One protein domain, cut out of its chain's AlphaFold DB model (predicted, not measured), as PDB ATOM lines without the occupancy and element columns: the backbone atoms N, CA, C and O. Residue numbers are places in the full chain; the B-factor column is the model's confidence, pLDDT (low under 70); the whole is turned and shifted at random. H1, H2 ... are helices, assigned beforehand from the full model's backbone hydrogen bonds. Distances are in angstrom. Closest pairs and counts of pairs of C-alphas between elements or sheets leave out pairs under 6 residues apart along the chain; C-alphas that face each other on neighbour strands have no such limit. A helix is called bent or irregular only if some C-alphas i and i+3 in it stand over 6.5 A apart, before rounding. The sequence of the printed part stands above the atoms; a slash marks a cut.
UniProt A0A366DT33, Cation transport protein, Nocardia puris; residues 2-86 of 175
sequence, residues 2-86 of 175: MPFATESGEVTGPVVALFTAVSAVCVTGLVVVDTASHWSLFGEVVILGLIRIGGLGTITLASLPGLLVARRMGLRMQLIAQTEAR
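Overview. This is residues 2 to 86 of the 175 residues of the protein "Cation transport protein" of Nocardia puris (UniProt A0A366DT33). A small head sits at one end of a long, bent helix, H3, whose second part sticks out far from it as an arm. In the head, H1 packs slantwise on the first arm of that helix, H3a, while the short H2 lies near the beginning of H3a and a loop of residues 2 to 13 lies at the end of the head away from the free arm. Residues 59 to 86 stand free and make much of the length. The printed part has 85 residues with three named helices, in the order H1, H2, H3, and no named strand; the class is all helix. The whole is extended, with a radius of gyration of the C-alphas of 21.5 A and spans of 69 by 21 by 18 A.

Along the chain. Residues 2 to 13 form a stretch with no named element, and their C-alphas lie 20 to 28 A from the mean of all C-alphas. H1 is residues 14 to 25, 16.4 A from first to last C-alpha, and begins at C-alpha 14 at (-34.064, -4.824, -32.014). H2 is residues 35 to 38. H3, residues 41 to 81, was assigned as one helix by its hydrogen bonds but is bent: C-alphas 62 and 65 are 6.9 A apart. Its arm H3a is residues 41 to 62, 31.3 A long, with C-alpha 41 at (-16.736, 2.803, -35.876). Its arm H3b is residues 65 to 81, 23.6 A long, with C-alpha 81 at (-44.442, 49.424, -21.420).

Arrangement. H1 touches H3a, with residues 20 to 25 of H1 and residues 47 to 55 of H3a alone. Their closest C-alphas, those of Val 25 and Gly 54, are 4.2 A apart. The two run the same way at a steep tilt of 48 degrees. H2 and H3a are close but not clearly touching, the closest C-alphas being those of Thr 35 and Glu 44 at 7.4 A. H1 and H2 are apart. H3a and H3b stand at a steep tilt of 41 degrees, and H3b is apart from both H1 and H2. In H1, H3a and H3b every O i to N i+4 pair is within hydrogen-bond range; H2 is too short for such a pair, and its 1 O i to N i+3 pair is not within range.

Size, cuts and confidence. The two C-alphas farthest apart, those of Ser 8 and Thr 83, are 69.2 A apart. Without the stretch that stands free, the body of 57 residues spans 33 by 19 by 16 A. The printed part has no cut. The link from H1 to H2 is short, with 9 residues, and that from H2 to H3 is tight, with 2. The mean pLDDT of the printed part is 76.0; it is under 70 in residues 2 to 3, 5, 9 and 73 to 86.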
ATOM      1  N   MET A   2     -28.701  -2.700 -38.395       67.75
ATOM      2  CA  MET A   2     -27.970  -2.865 -39.655       67.75
ATOM      3  C   MET A   2     -26.622  -3.562 -39.399       67.75
ATOM      4  O   MET A   2     -25.961  -3.196 -38.427       67.75
ATOM      5  N   PRO A   3     -26.213  -4.545 -40.223       62.19
ATOM      6  CA  PRO A   3     -25.024  -5.373 -39.976       62.19
ATOM      7  C   PRO A   3     -23.718  -4.566 -39.971       62.19
ATOM      8  O   PRO A   3     -22.818  -4.851 -39.195       62.19
ATOM      9  N   PHE A   4     -23.645  -3.479 -40.745       73.50
ATOM     10  CA  PHE A   4     -22.479  -2.587 -40.781       73.50
ATOM     11  C   PHE A   4     -22.284  -1.739 -39.513       73.50
ATOM     12  O   PHE A   4     -21.250  -1.090 -39.363       73.50
ATOM     13  N   ALA A   5     -23.267  -1.709 -38.610       68.88
ATOM     14  CA  ALA A   5     -23.170  -0.979 -37.348       68.88
ATOM     15  C   ALA A   5     -22.545  -1.817 -36.217       68.88
ATOM     16  O   ALA A   5     -22.174  -1.244 -35.198       68.88
ATOM     17  N   THR A   6     -22.422  -3.137 -36.379       72.50
ATOM     18  CA  THR A   6     -21.860  -4.051 -35.372       72.50
ATOM     19  C   THR A   6     -20.428  -4.435 -35.761       72.50
ATOM     20  O   THR A   6     -20.151  -4.619 -36.945       72.50
ATOM     21  N   GLU A   7     -19.522  -4.592 -34.795       74.44
ATOM     22  CA  GLU A   7     -18.136  -5.025 -35.055       74.44
ATOM     23  C   GLU A   7     -18.067  -6.457 -35.616       74.44
ATOM     24  O   GLU A   7     -17.288  -6.725 -36.528       74.44
ATOM     25  N   SER A   8     -18.950  -7.352 -35.161       70.88
ATOM     26  CA  SER A   8     -19.057  -8.729 -35.666       70.88
ATOM     27  C   SER A   8     -19.706  -8.849 -37.052       70.88
ATOM     28  O   SER A   8     -19.758  -9.941 -37.610       70.88
ATOM     29  N   GLY A   9     -20.252  -7.760 -37.609       65.38
ATOM     30  CA  GLY A   9     -21.047  -7.796 -38.843       65.38
ATOM     31  C   GLY A   9     -22.424  -8.461 -38.690       65.38
ATOM     32  O   GLY A   9     -23.184  -8.529 -39.655       65.38
ATOM     33  N   GLU A  10     -22.776  -8.928 -37.489       71.62
ATOM     34  CA  GLU A  10     -24.062  -9.564 -37.217       71.62
ATOM     35  C   GLU A  10     -25.157  -8.542 -36.887       71.62
ATOM     36  O   GLU A  10     -24.927  -7.433 -36.385       71.62
ATOM     37  N   VAL A  11     -26.403  -8.922 -37.162       73.62
ATOM     38  CA  VAL A  11     -27.559  -8.080 -36.866       73.62
ATOM     39  C   VAL A  11     -27.795  -8.050 -35.357       73.62
ATOM     40  O   VAL A  11     -28.269  -9.009 -34.760       73.62
ATOM     41  N   THR A  12     -27.532  -6.897 -34.741       78.88
ATOM     42  CA  THR A  12     -27.894  -6.658 -33.336       78.88
ATOM     43  C   THR A  12     -29.417  -6.688 -33.160       78.88
ATOM     44  O   THR A  12     -30.139  -6.013 -33.909       78.88
ATOM     45  N   GLY A  13     -29.889  -7.410 -32.137       83.94
ATOM     46  CA  GLY A  13     -31.309  -7.540 -31.802       83.94
ATOM     47  C   GLY A  13     -32.027  -6.188 -31.616       83.94
ATOM     48  O   GLY A  13     -31.422  -5.222 -31.137       83.94
ATOM     49  N   PRO A  14     -33.322  -6.091 -31.974       83.25
ATOM     50  CA  PRO A  14     -34.064  -4.824 -32.014       83.25
ATOM     51  C   PRO A  14     -34.131  -4.125 -30.657       83.25
ATOM     52  O   PRO A  14     -33.982  -2.909 -30.588       83.25
ATOM     53  N   VAL A  15     -34.297  -4.891 -29.578       85.94
ATOM     54  CA  VAL A  15     -34.399  -4.359 -28.212       85.94
ATOM     55  C   VAL A  15     -33.096  -3.683 -27.787       85.94
ATOM     56  O   VAL A  15     -33.125  -2.558 -27.299       85.94
ATOM     57  N   VAL A  16     -31.947  -4.320 -28.038       84.38
ATOM     58  CA  VAL A  16     -30.625  -3.764 -27.700       84.38
ATOM     59  C   VAL A  16     -30.350  -2.495 -28.507       84.38
ATOM     60  O   VAL A  16     -29.901  -1.490 -27.955       84.38
ATOM     61  N   ALA A  17     -30.665  -2.510 -29.805       83.38
ATOM     62  CA  ALA A  17     -30.474  -1.351 -30.671       83.38
ATOM     63  C   ALA A  17     -31.368  -0.166 -30.260       83.38
ATOM     64  O   ALA A  17     -30.876   0.958 -30.150       83.38
ATOM     65  N   LEU A  18     -32.654  -0.413 -29.991       84.94
ATOM     66  CA  LEU A  18     -33.597   0.623 -29.568       84.94
ATOM     67  C   LEU A  18     -33.233   1.182 -28.192       84.94
ATOM     68  O   LEU A  18     -33.218   2.396 -28.015       84.94
ATOM     69  N   PHE A  19     -32.887   0.316 -27.240       87.25
ATOM     70  CA  PHE A  19     -32.454   0.746 -25.915       87.25
ATOM     71  C   PHE A  19     -31.211   1.634 -26.003       87.25
ATOM     72  O   PHE A  19     -31.173   2.703 -25.399       87.25
ATOM     73  N   THR A  20     -30.218   1.230 -26.801       85.69
ATOM     74  CA  THR A  20     -28.988   2.011 -26.997       85.69
ATOM     75  C   THR A  20     -29.294   3.376 -27.612       85.69
ATOM     76  O   THR A  20     -28.786   4.385 -27.124       85.69
ATOM     77  N   ALA A  21     -30.168   3.426 -28.624       84.31
ATOM     78  CA  ALA A  21     -30.585   4.670 -29.267       84.31
ATOM     79  C   ALA A  21     -31.346   5.603 -28.309       84.31
ATOM     80  O   ALA A  21     -31.000   6.778 -28.204       84.31
ATOM     81  N   VAL A  22     -32.333   5.090 -27.567       86.81
ATOM     82  CA  VAL A  22     -33.107   5.885 -26.596       86.81
ATOM     83  C   VAL A  22     -32.209   6.374 -25.463       86.81
ATOM     84  O   VAL A  22     -32.236   7.552 -25.131       86.81
ATOM     85  N   SER A  23     -31.349   5.510 -24.924       85.75
ATOM     86  CA  SER A  23     -30.351   5.897 -23.923       85.75
ATOM     87  C   SER A  23     -29.409   6.989 -24.442       85.75
ATOM     88  O   SER A  23     -29.043   7.892 -23.691       85.75
ATOM     89  N   ALA A  24     -28.986   6.919 -25.711       85.31
ATOM     90  CA  ALA A  24     -28.137   7.933 -26.349       85.31
ATOM     91  C   ALA A  24     -28.847   9.281 -26.489       85.31
ATOM     92  O   ALA A  24     -28.295  10.295 -26.076       85.31
ATOM     93  N   VAL A  25     -30.085   9.286 -26.985       86.38
ATOM     94  CA  VAL A  25     -30.882  10.510 -27.172       86.38
ATOM     95  C   VAL A  25     -31.314  11.128 -25.842       86.38
ATOM     96  O   VAL A  25     -31.304  12.344 -25.696       86.38
ATOM     97  N   CYS A  26     -31.686  10.319 -24.853       84.12
ATOM     98  CA  CYS A  26     -32.031  10.815 -23.520       84.12
ATOM     99  C   CYS A  26     -30.796  11.130 -22.667       84.12
ATOM    100  O   CYS A  26     -30.945  11.627 -21.554       84.12
ATOM    101  N   VAL A  27     -29.598  10.831 -23.179       81.56
ATOM    102  CA  VAL A  27     -28.312  11.077 -22.525       81.56
ATOM    103  C   VAL A  27     -28.243  10.471 -21.114       81.56
ATOM    104  O   VAL A  27     -27.717  11.062 -20.181       81.56
ATOM    105  N   THR A  28     -28.791   9.263 -20.942       81.56
ATOM    106  CA  THR A  28     -28.871   8.592 -19.626       81.56
ATOM    107  C   THR A  28     -27.630   7.775 -19.278       81.56
ATOM    108  O   THR A  28     -27.448   7.394 -18.128       81.56
ATOM    109  N   GLY A  29     -26.801   7.455 -20.274       74.06
ATOM    110  CA  GLY A  29     -25.563   6.688 -20.100       74.06
ATOM    111  C   GLY A  29     -25.742   5.190 -19.857       74.06
ATOM    112  O   GLY A  29     -24.767   4.492 -19.607       74.06
ATOM    113  N   LEU A  30     -26.963   4.665 -19.981       80.88
ATOM    114  CA  LEU A  30     -27.223   3.236 -19.816       80.88
ATOM    115  C   LEU A  30     -26.757   2.449 -21.046       80.88
ATOM    116  O   LEU A  30     -27.142   2.764 -22.178       80.88
ATOM    117  N   VAL A  31     -25.966   1.403 -20.815       80.69
ATOM    118  CA  VAL A  31     -25.366   0.559 -21.852       80.69
ATOM    119  C   VAL A  31     -25.712  -0.905 -21.564       80.69
ATOM    120  O   VAL A  31     -25.538  -1.370 -20.445       80.69
ATOM    121  N   VAL A  32     -26.230  -1.619 -22.569       81.75
ATOM    122  CA  VAL A  32     -26.608  -3.051 -22.461       81.75
ATOM    123  C   VAL A  32     -25.511  -3.968 -23.006       81.75
ATOM    124  O   VAL A  32     -25.393  -5.112 -22.585       81.75
ATOM    125  N   VAL A  33     -24.708  -3.459 -23.940       78.44
ATOM    126  CA  VAL A  33     -23.585  -4.150 -24.583       78.44
ATOM    127  C   VAL A  33     -22.400  -3.200 -24.629       78.44
ATOM    128  O   VAL A  33     -22.598  -2.018 -24.912       78.44
ATOM    129  N   ASP A  34     -21.195  -3.684 -24.333       78.06
ATOM    130  CA  ASP A  34     -20.007  -2.830 -24.287       78.06
ATOM    131  C   ASP A  34     -19.842  -2.045 -25.598       78.06
ATOM    132  O   ASP A  34     -19.847  -2.605 -26.693       78.06
ATOM    133  N   THR A  35     -19.755  -0.717 -25.486       77.12
ATOM    134  CA  THR A  35     -19.880   0.151 -26.661       77.12
ATOM    135  C   THR A  35     -18.660   0.036 -27.572       77.12
ATOM    136  O   THR A  35     -18.818   0.086 -28.787       77.12
ATOM    137  N   ALA A  36     -17.479  -0.175 -26.984       72.88
ATOM    138  CA  ALA A  36     -16.200  -0.191 -27.690       72.88
ATOM    139  C   ALA A  36     -15.904  -1.507 -28.437       72.88
ATOM    140  O   ALA A  36     -15.064  -1.515 -29.341       72.88
ATOM    141  N   SER A  37     -16.545  -2.610 -28.031       72.69
ATOM    142  CA  SER A  37     -16.358  -3.954 -28.608       72.69
ATOM    143  C   SER A  37     -17.559  -4.460 -29.410       72.69
ATOM    144  O   SER A  37     -17.431  -5.384 -30.211       72.69
ATOM    145  N   HIS A  38     -18.748  -3.891 -29.194       76.69
ATOM    146  CA  HIS A  38     -19.961  -4.328 -29.887       76.69
ATOM    147  C   HIS A  38     -20.234  -3.518 -31.154       76.69
ATOM    148  O   HIS A  38     -20.675  -4.067 -32.168       76.69
ATOM    149  N   TRP A  39     -20.000  -2.206 -31.119       80.00
ATOM    150  CA  TRP A  39     -20.323  -1.323 -32.238       80.00
ATOM    151  C   TRP A  39     -19.116  -1.114 -33.145       80.00
ATOM    152  O   TRP A  39     -17.983  -0.959 -32.702       80.00
ATOM    153  N   SER A  40     -19.373  -1.080 -34.451       84.38
ATOM    154  CA  SER A  40     -18.369  -0.642 -35.416       84.38
ATOM    155  C   SER A  40     -18.127   0.862 -35.272       84.38
ATOM    156  O   SER A  40     -18.972   1.589 -34.747       84.38
ATOM    157  N   LEU A  41     -17.030   1.365 -35.847       79.06
ATOM    158  CA  LEU A  41     -16.736   2.803 -35.876       79.06
ATOM    159  C   LEU A  41     -17.912   3.632 -36.435       79.06
ATOM    160  O   LEU A  41     -18.184   4.736 -35.974       79.06
ATOM    161  N   PHE A  42     -18.655   3.079 -37.401       81.12
ATOM    162  CA  PHE A  42     -19.876   3.701 -37.903       81.12
ATOM    163  C   PHE A  42     -20.969   3.775 -36.824       81.12
ATOM    164  O   PHE A  42     -21.580   4.827 -36.634       81.12
ATOM    165  N   GLY A  43     -21.217   2.671 -36.113       82.19
ATOM    166  CA  GLY A  43     -22.191   2.621 -35.023       82.19
ATOM    167  C   GLY A  43     -21.849   3.598 -33.898       82.19
ATOM    168  O   GLY A  43     -22.723   4.327 -33.431       82.19
ATOM    169  N   GLU A  44     -20.571   3.682 -33.528       84.06
ATOM    170  CA  GLU A  44     -20.086   4.619 -32.514       84.06
ATOM    171  C   GLU A  44     -20.308   6.087 -32.934       84.06
ATOM    172  O   GLU A  44     -20.795   6.885 -32.132       84.06
ATOM    173  N   VAL A  45     -20.057   6.444 -34.203       84.00
ATOM    174  CA  VAL A  45     -20.335   7.795 -34.739       84.00
ATOM    175  C   VAL A  45     -21.833   8.120 -34.724       84.00
ATOM    176  O   VAL A  45     -22.215   9.242 -34.388       84.00
ATOM    177  N   VAL A  46     -22.700   7.154 -35.043       85.88
ATOM    178  CA  VAL A  46     -24.157   7.347 -34.953       85.88
ATOM    179  C   VAL A  46     -24.581   7.592 -33.505       85.88
ATOM    180  O   VAL A  46     -25.334   8.530 -33.244       85.88
ATOM    181  N   ILE A  47     -24.076   6.796 -32.560       85.62
ATOM    182  CA  ILE A  47     -24.344   6.980 -31.125       85.62
ATOM    183  C   ILE A  47     -23.880   8.369 -30.672       85.62
ATOM    184  O   ILE A  47     -24.621   9.060 -29.973       85.62
ATOM    185  N   LEU A  48     -22.705   8.813 -31.124       83.88
ATOM    186  CA  LEU A  48     -22.177  10.141 -30.822       83.88
ATOM    187  C   LEU A  48     -23.088  11.264 -31.349       83.88
ATOM    188  O   LEU A  48     -23.377  12.223 -30.632       83.88
ATOM    189  N   GLY A  49     -23.599  11.119 -32.574       84.50
ATOM    190  CA  GLY A  49     -24.579  12.042 -33.147       84.50
ATOM    191  C   GLY A  49     -25.881  12.096 -32.342       84.50
ATOM    192  O   GLY A  49     -26.407  13.181 -32.090       84.50
ATOM    193  N   LEU A  50     -26.373  10.946 -31.875       85.69
ATOM    194  CA  LEU A  50     -27.564  10.872 -31.024       85.69
ATOM    195  C   LEU A  50     -27.350  11.553 -29.667       85.69
ATOM    196  O   LEU A  50     -28.239  12.276 -29.222       85.69
ATOM    197  N   ILE A  51     -26.176  11.382 -29.050       84.94
ATOM    198  CA  ILE A  51     -25.807  12.078 -27.807       84.94
ATOM    199  C   ILE A  51     -25.817  13.590 -28.025       84.94
ATOM    200  O   ILE A  51     -26.382  14.319 -27.212       84.94
ATOM    201  N   ARG A  52     -25.249  14.071 -29.136       83.44
ATOM    202  CA  ARG A  52     -25.220  15.506 -29.437       83.44
ATOM    203  C   ARG A  52     -26.626  16.074 -29.620       83.44
ATOM    204  O   ARG A  52     -26.948  17.109 -29.046       83.44
ATOM    205  N   ILE A  53     -27.477  15.390 -30.386       84.75
ATOM    206  CA  ILE A  53     -28.875  15.801 -30.595       84.75
ATOM    207  C   ILE A  53     -29.647  15.781 -29.266       84.75
ATOM    208  O   ILE A  53     -30.373  16.728 -28.956       84.75
ATOM    209  N   GLY A  54     -29.450  14.737 -28.461       82.00
ATOM    210  CA  GLY A  54     -30.031  14.597 -27.129       82.00
ATOM    211  C   GLY A  54     -29.621  15.704 -26.163       82.00
ATOM    212  O   GLY A  54     -30.467  16.308 -25.499       82.00
ATOM    213  N   GLY A  55     -28.332  16.039 -26.142       81.38
ATOM    214  CA  GLY A  55     -27.761  17.113 -25.336       81.38
ATOM    215  C   GLY A  55     -28.412  18.465 -25.615       81.38
ATOM    216  O   GLY A  55     -28.825  19.160 -24.688       81.38
ATOM    217  N   LEU A  56     -28.644  18.802 -26.887       81.19
ATOM    218  CA  LEU A  56     -29.375  20.024 -27.245       81.19
ATOM    219  C   LEU A  56     -30.819  20.017 -26.727       81.19
ATOM    220  O   LEU A  56     -31.318  21.046 -26.259       81.19
ATOM    221  N   GLY A  57     -31.479  18.858 -26.770       79.56
ATOM    222  CA  GLY A  57     -32.816  18.664 -26.211       79.56
ATOM    223  C   GLY A  57     -32.854  18.890 -24.698       79.56
ATOM    224  O   GLY A  57     -33.703  19.639 -24.214       79.56
ATOM    225  N   THR A  58     -31.905  18.315 -23.955       80.56
ATOM    226  CA  THR A  58     -31.825  18.483 -22.493       80.56
ATOM    227  C   THR A  58     -31.533  19.931 -22.091       80.56
ATOM    228  O   THR A  58     -32.230  20.460 -21.226       80.56
ATOM    229  N   ILE A  59     -30.605  20.617 -22.772       81.00
ATOM    230  CA  ILE A  59     -30.303  22.045 -22.551       81.00
ATOM    231  C   ILE A  59     -31.546  22.911 -22.804       81.00
ATOM    232  O   ILE A  59     -31.860  23.820 -22.026       81.00
ATOM    233  N   THR A  60     -32.285  22.614 -23.876       77.25
ATOM    234  CA  THR A  60     -33.511  23.344 -24.225       77.25
ATOM    235  C   THR A  60     -34.595  23.130 -23.171       77.25
ATOM    236  O   THR A  60     -35.155  24.104 -22.668       77.25
ATOM    237  N   LEU A  61     -34.858  21.876 -22.783       79.56
ATOM    238  CA  LEU A  61     -35.847  21.532 -21.758       79.56
ATOM    239  C   LEU A  61     -35.499  22.144 -20.396       79.56
ATOM    240  O   LEU A  61     -36.382  22.694 -19.737       79.56
ATOM    241  N   ALA A  62     -34.223  22.131 -20.006       79.75
ATOM    242  CA  ALA A  62     -33.746  22.756 -18.771       79.75
ATOM    243  C   ALA A  62     -33.941  24.283 -18.765       79.75
ATOM    244  O   ALA A  62     -34.161  24.878 -17.711       79.75
ATOM    245  N   SER A  63     -33.912  24.920 -19.939       76.25
ATOM    246  CA  SER A  63     -34.101  26.368 -20.086       76.25
ATOM    247  C   SER A  63     -35.577  26.796 -20.078       76.25
ATOM    248  O   SER A  63     -35.870  27.967 -19.818       76.25
ATOM    249  N   LEU A  64     -36.525  25.884 -20.339       78.75
ATOM    250  CA  LEU A  64     -37.957  26.208 -20.438       78.75
ATOM    251  C   LEU A  64     -38.553  26.836 -19.164       78.75
ATOM    252  O   LEU A  64     -39.274  27.826 -19.308       78.75
ATOM    253  N   PRO A  65     -38.278  26.355 -17.934       79.56
ATOM    254  CA  PRO A  65     -38.806  26.977 -16.719       79.56
ATOM    255  C   PRO A  65     -38.300  28.412 -16.536       79.56
ATOM    256  O   PRO A  65     -39.091  29.316 -16.261       79.56
ATOM    257  N   GLY A  66     -37.001  28.642 -16.762       75.81
ATOM    258  CA  GLY A  66     -36.395  29.974 -16.699       75.81
ATOM    259  C   GLY A  66     -36.981  30.918 -17.749       75.81
ATOM    260  O   GLY A  66     -37.360  32.045 -17.429       75.81
ATOM    261  N   LEU A  67     -37.158  30.434 -18.983       73.69
ATOM    262  CA  LEU A  67     -37.796  31.196 -20.054       73.69
ATOM    263  C   LEU A  67     -39.273  31.490 -19.755       73.69
ATOM    264  O   LEU A  67     -39.746  32.576 -20.073       73.69
ATOM    265  N   LEU A  68     -40.010  30.565 -19.136       79.50
ATOM    266  CA  LEU A  68     -41.411  30.768 -18.762       79.50
ATOM    267  C   LEU A  68     -41.552  31.863 -17.693       79.50
ATOM    268  O   LEU A  68     -42.435  32.718 -17.802       79.50
ATOM    269  N   VAL A  69     -40.663  31.876 -16.696       80.00
ATOM    270  CA  VAL A  69     -40.604  32.927 -15.666       80.00
ATOM    271  C   VAL A  69     -40.202  34.268 -16.286       80.00
ATOM    272  O   VAL A  69     -40.915  35.258 -16.106       80.00
ATOM    273  N   ALA A  70     -39.134  34.291 -17.090       71.00
ATOM    274  CA  ALA A  70     -38.664  35.489 -17.783       71.00
ATOM    275  C   ALA A  70     -39.727  36.054 -18.738       71.00
ATOM    276  O   ALA A  70     -39.944  37.263 -18.766       71.00
ATOM    277  N   ARG A  71     -40.464  35.195 -19.457       71.31
ATOM    278  CA  ARG A  71     -41.599  35.606 -20.294       71.31
ATOM    279  C   ARG A  71     -42.748  36.164 -19.470       71.31
ATOM    280  O   ARG A  71     -43.334  37.140 -19.907       71.31
ATOM    281  N   ARG A  72     -43.082  35.613 -18.297       70.31
ATOM    282  CA  ARG A  72     -44.143  36.178 -17.437       70.31
ATOM    283  C   ARG A  72     -43.775  37.553 -16.876       70.31
ATOM    284  O   ARG A  72     -44.637  38.431 -16.831       70.31
ATOM    285  N   MET A  73     -42.519  37.751 -16.474       65.81
ATOM    286  CA  MET A  73     -42.019  39.057 -16.022       65.81
ATOM    287  C   MET A  73     -41.921  40.044 -17.189       65.81
ATOM    288  O   MET A  73     -42.389  41.173 -17.074       65.81
ATOM    289  N   GLY A  74     -41.418  39.582 -18.337       66.19
ATOM    290  CA  GLY A  74     -41.369  40.329 -19.587       66.19
ATOM    291  C   GLY A  74     -42.755  40.744 -20.065       66.19
ATOM    292  O   GLY A  74     -42.937  41.907 -20.369       66.19
ATOM    293  N   LEU A  75     -43.761  39.863 -20.044       62.38
ATOM    294  CA  LEU A  75     -45.132  40.196 -20.451       62.38
ATOM    295  C   LEU A  75     -45.759  41.240 -19.521       62.38
ATOM    296  O   LEU A  75     -46.432  42.144 -19.995       62.38
ATOM    297  N   ARG A  76     -45.517  41.158 -18.204       63.19
ATOM    298  CA  ARG A  76     -45.944  42.203 -17.256       63.19
ATOM    299  C   ARG A  76     -45.263  43.536 -17.552       63.19
ATOM    300  O   ARG A  76     -45.945  44.550 -17.614       63.19
ATOM    301  N   MET A  77     -43.952  43.527 -17.790       60.91
ATOM    302  CA  MET A  77     -43.196  44.733 -18.135       60.91
ATOM    303  C   MET A  77     -43.585  45.279 -19.515       60.91
ATOM    304  O   MET A  77     -43.622  46.484 -19.687       60.91
ATOM    305  N   GLN A  78     -43.934  44.419 -20.477       62.50
ATOM    306  CA  GLN A  78     -44.439  44.786 -21.802       62.50
ATOM    307  C   GLN A  78     -45.871  45.316 -21.749       62.50
ATOM    308  O   GLN A  78     -46.180  46.225 -22.500       62.50
ATOM    309  N   LEU A  79     -46.738  44.800 -20.871       61.81
ATOM    310  CA  LEU A  79     -48.072  45.363 -20.631       61.81
ATOM    311  C   LEU A  79     -47.978  46.746 -19.974       61.81
ATOM    312  O   LEU A  79     -48.752  47.632 -20.316       61.81
ATOM    313  N   ILE A  80     -47.001  46.942 -19.082       62.53
ATOM    314  CA  ILE A  80     -46.687  48.248 -18.485       62.53
ATOM    315  C   ILE A  80     -45.989  49.169 -19.504       62.53
ATOM    316  O   ILE A  80     -46.237  50.362 -19.510       62.53
ATOM    317  N   ALA A  81     -45.151  48.643 -20.401       59.12
ATOM    318  CA  ALA A  81     -44.442  49.424 -21.420       59.12
ATOM    319  C   ALA A  81     -45.263  49.658 -22.703       59.12
ATOM    320  O   ALA A  81     -44.934  50.551 -23.482       59.12
ATOM    321  N   GLN A  82     -46.349  48.908 -22.931       54.97
ATOM    322  CA  GLN A  82     -47.287  49.139 -24.036       54.97
ATOM    323  C   GLN A  82     -48.020  50.477 -23.908       54.97
ATOM    324  O   GLN A  82     -48.579  50.949 -24.895       54.97
ATOM    325  N   THR A  83     -47.978  51.114 -22.736       55.06
ATOM    326  CA  THR A  83     -48.442  52.491 -22.566       55.06
ATOM    327  C   THR A  83     -47.405  53.538 -22.989       55.06
ATOM    328  O   THR A  83     -47.792  54.690 -23.147       55.06
ATOM    329  N   GLU A  84     -46.131  53.185 -23.228       53.78
ATOM    330  CA  GLU A  84     -45.079  54.175 -23.537       53.78
ATOM    331  C   GLU A  84     -44.148  53.883 -24.728       53.78
ATOM    332  O   GLU A  84     -43.579  54.835 -25.256       53.78
ATOM    333  N   ALA A  85     -43.982  52.658 -25.239       46.78
ATOM    334  CA  ALA A  85     -42.992  52.445 -26.305       46.78
ATOM    335  C   ALA A  85     -43.405  51.425 -27.376       46.78
ATOM    336  O   ALA A  85     -43.323  50.206 -27.214       46.78
ATOM    337  N   ARG A  86     -43.751  51.959 -28.552       49.75
ATOM    338  CA  ARG A  86     -43.691  51.273 -29.850       49.75
ATOM    339  C   ARG A  86     -42.228  50.939 -30.170       49.75
ATOM    340  O   ARG A  86     -41.578  51.737 -30.820       49.75
TER     341      ARG A  86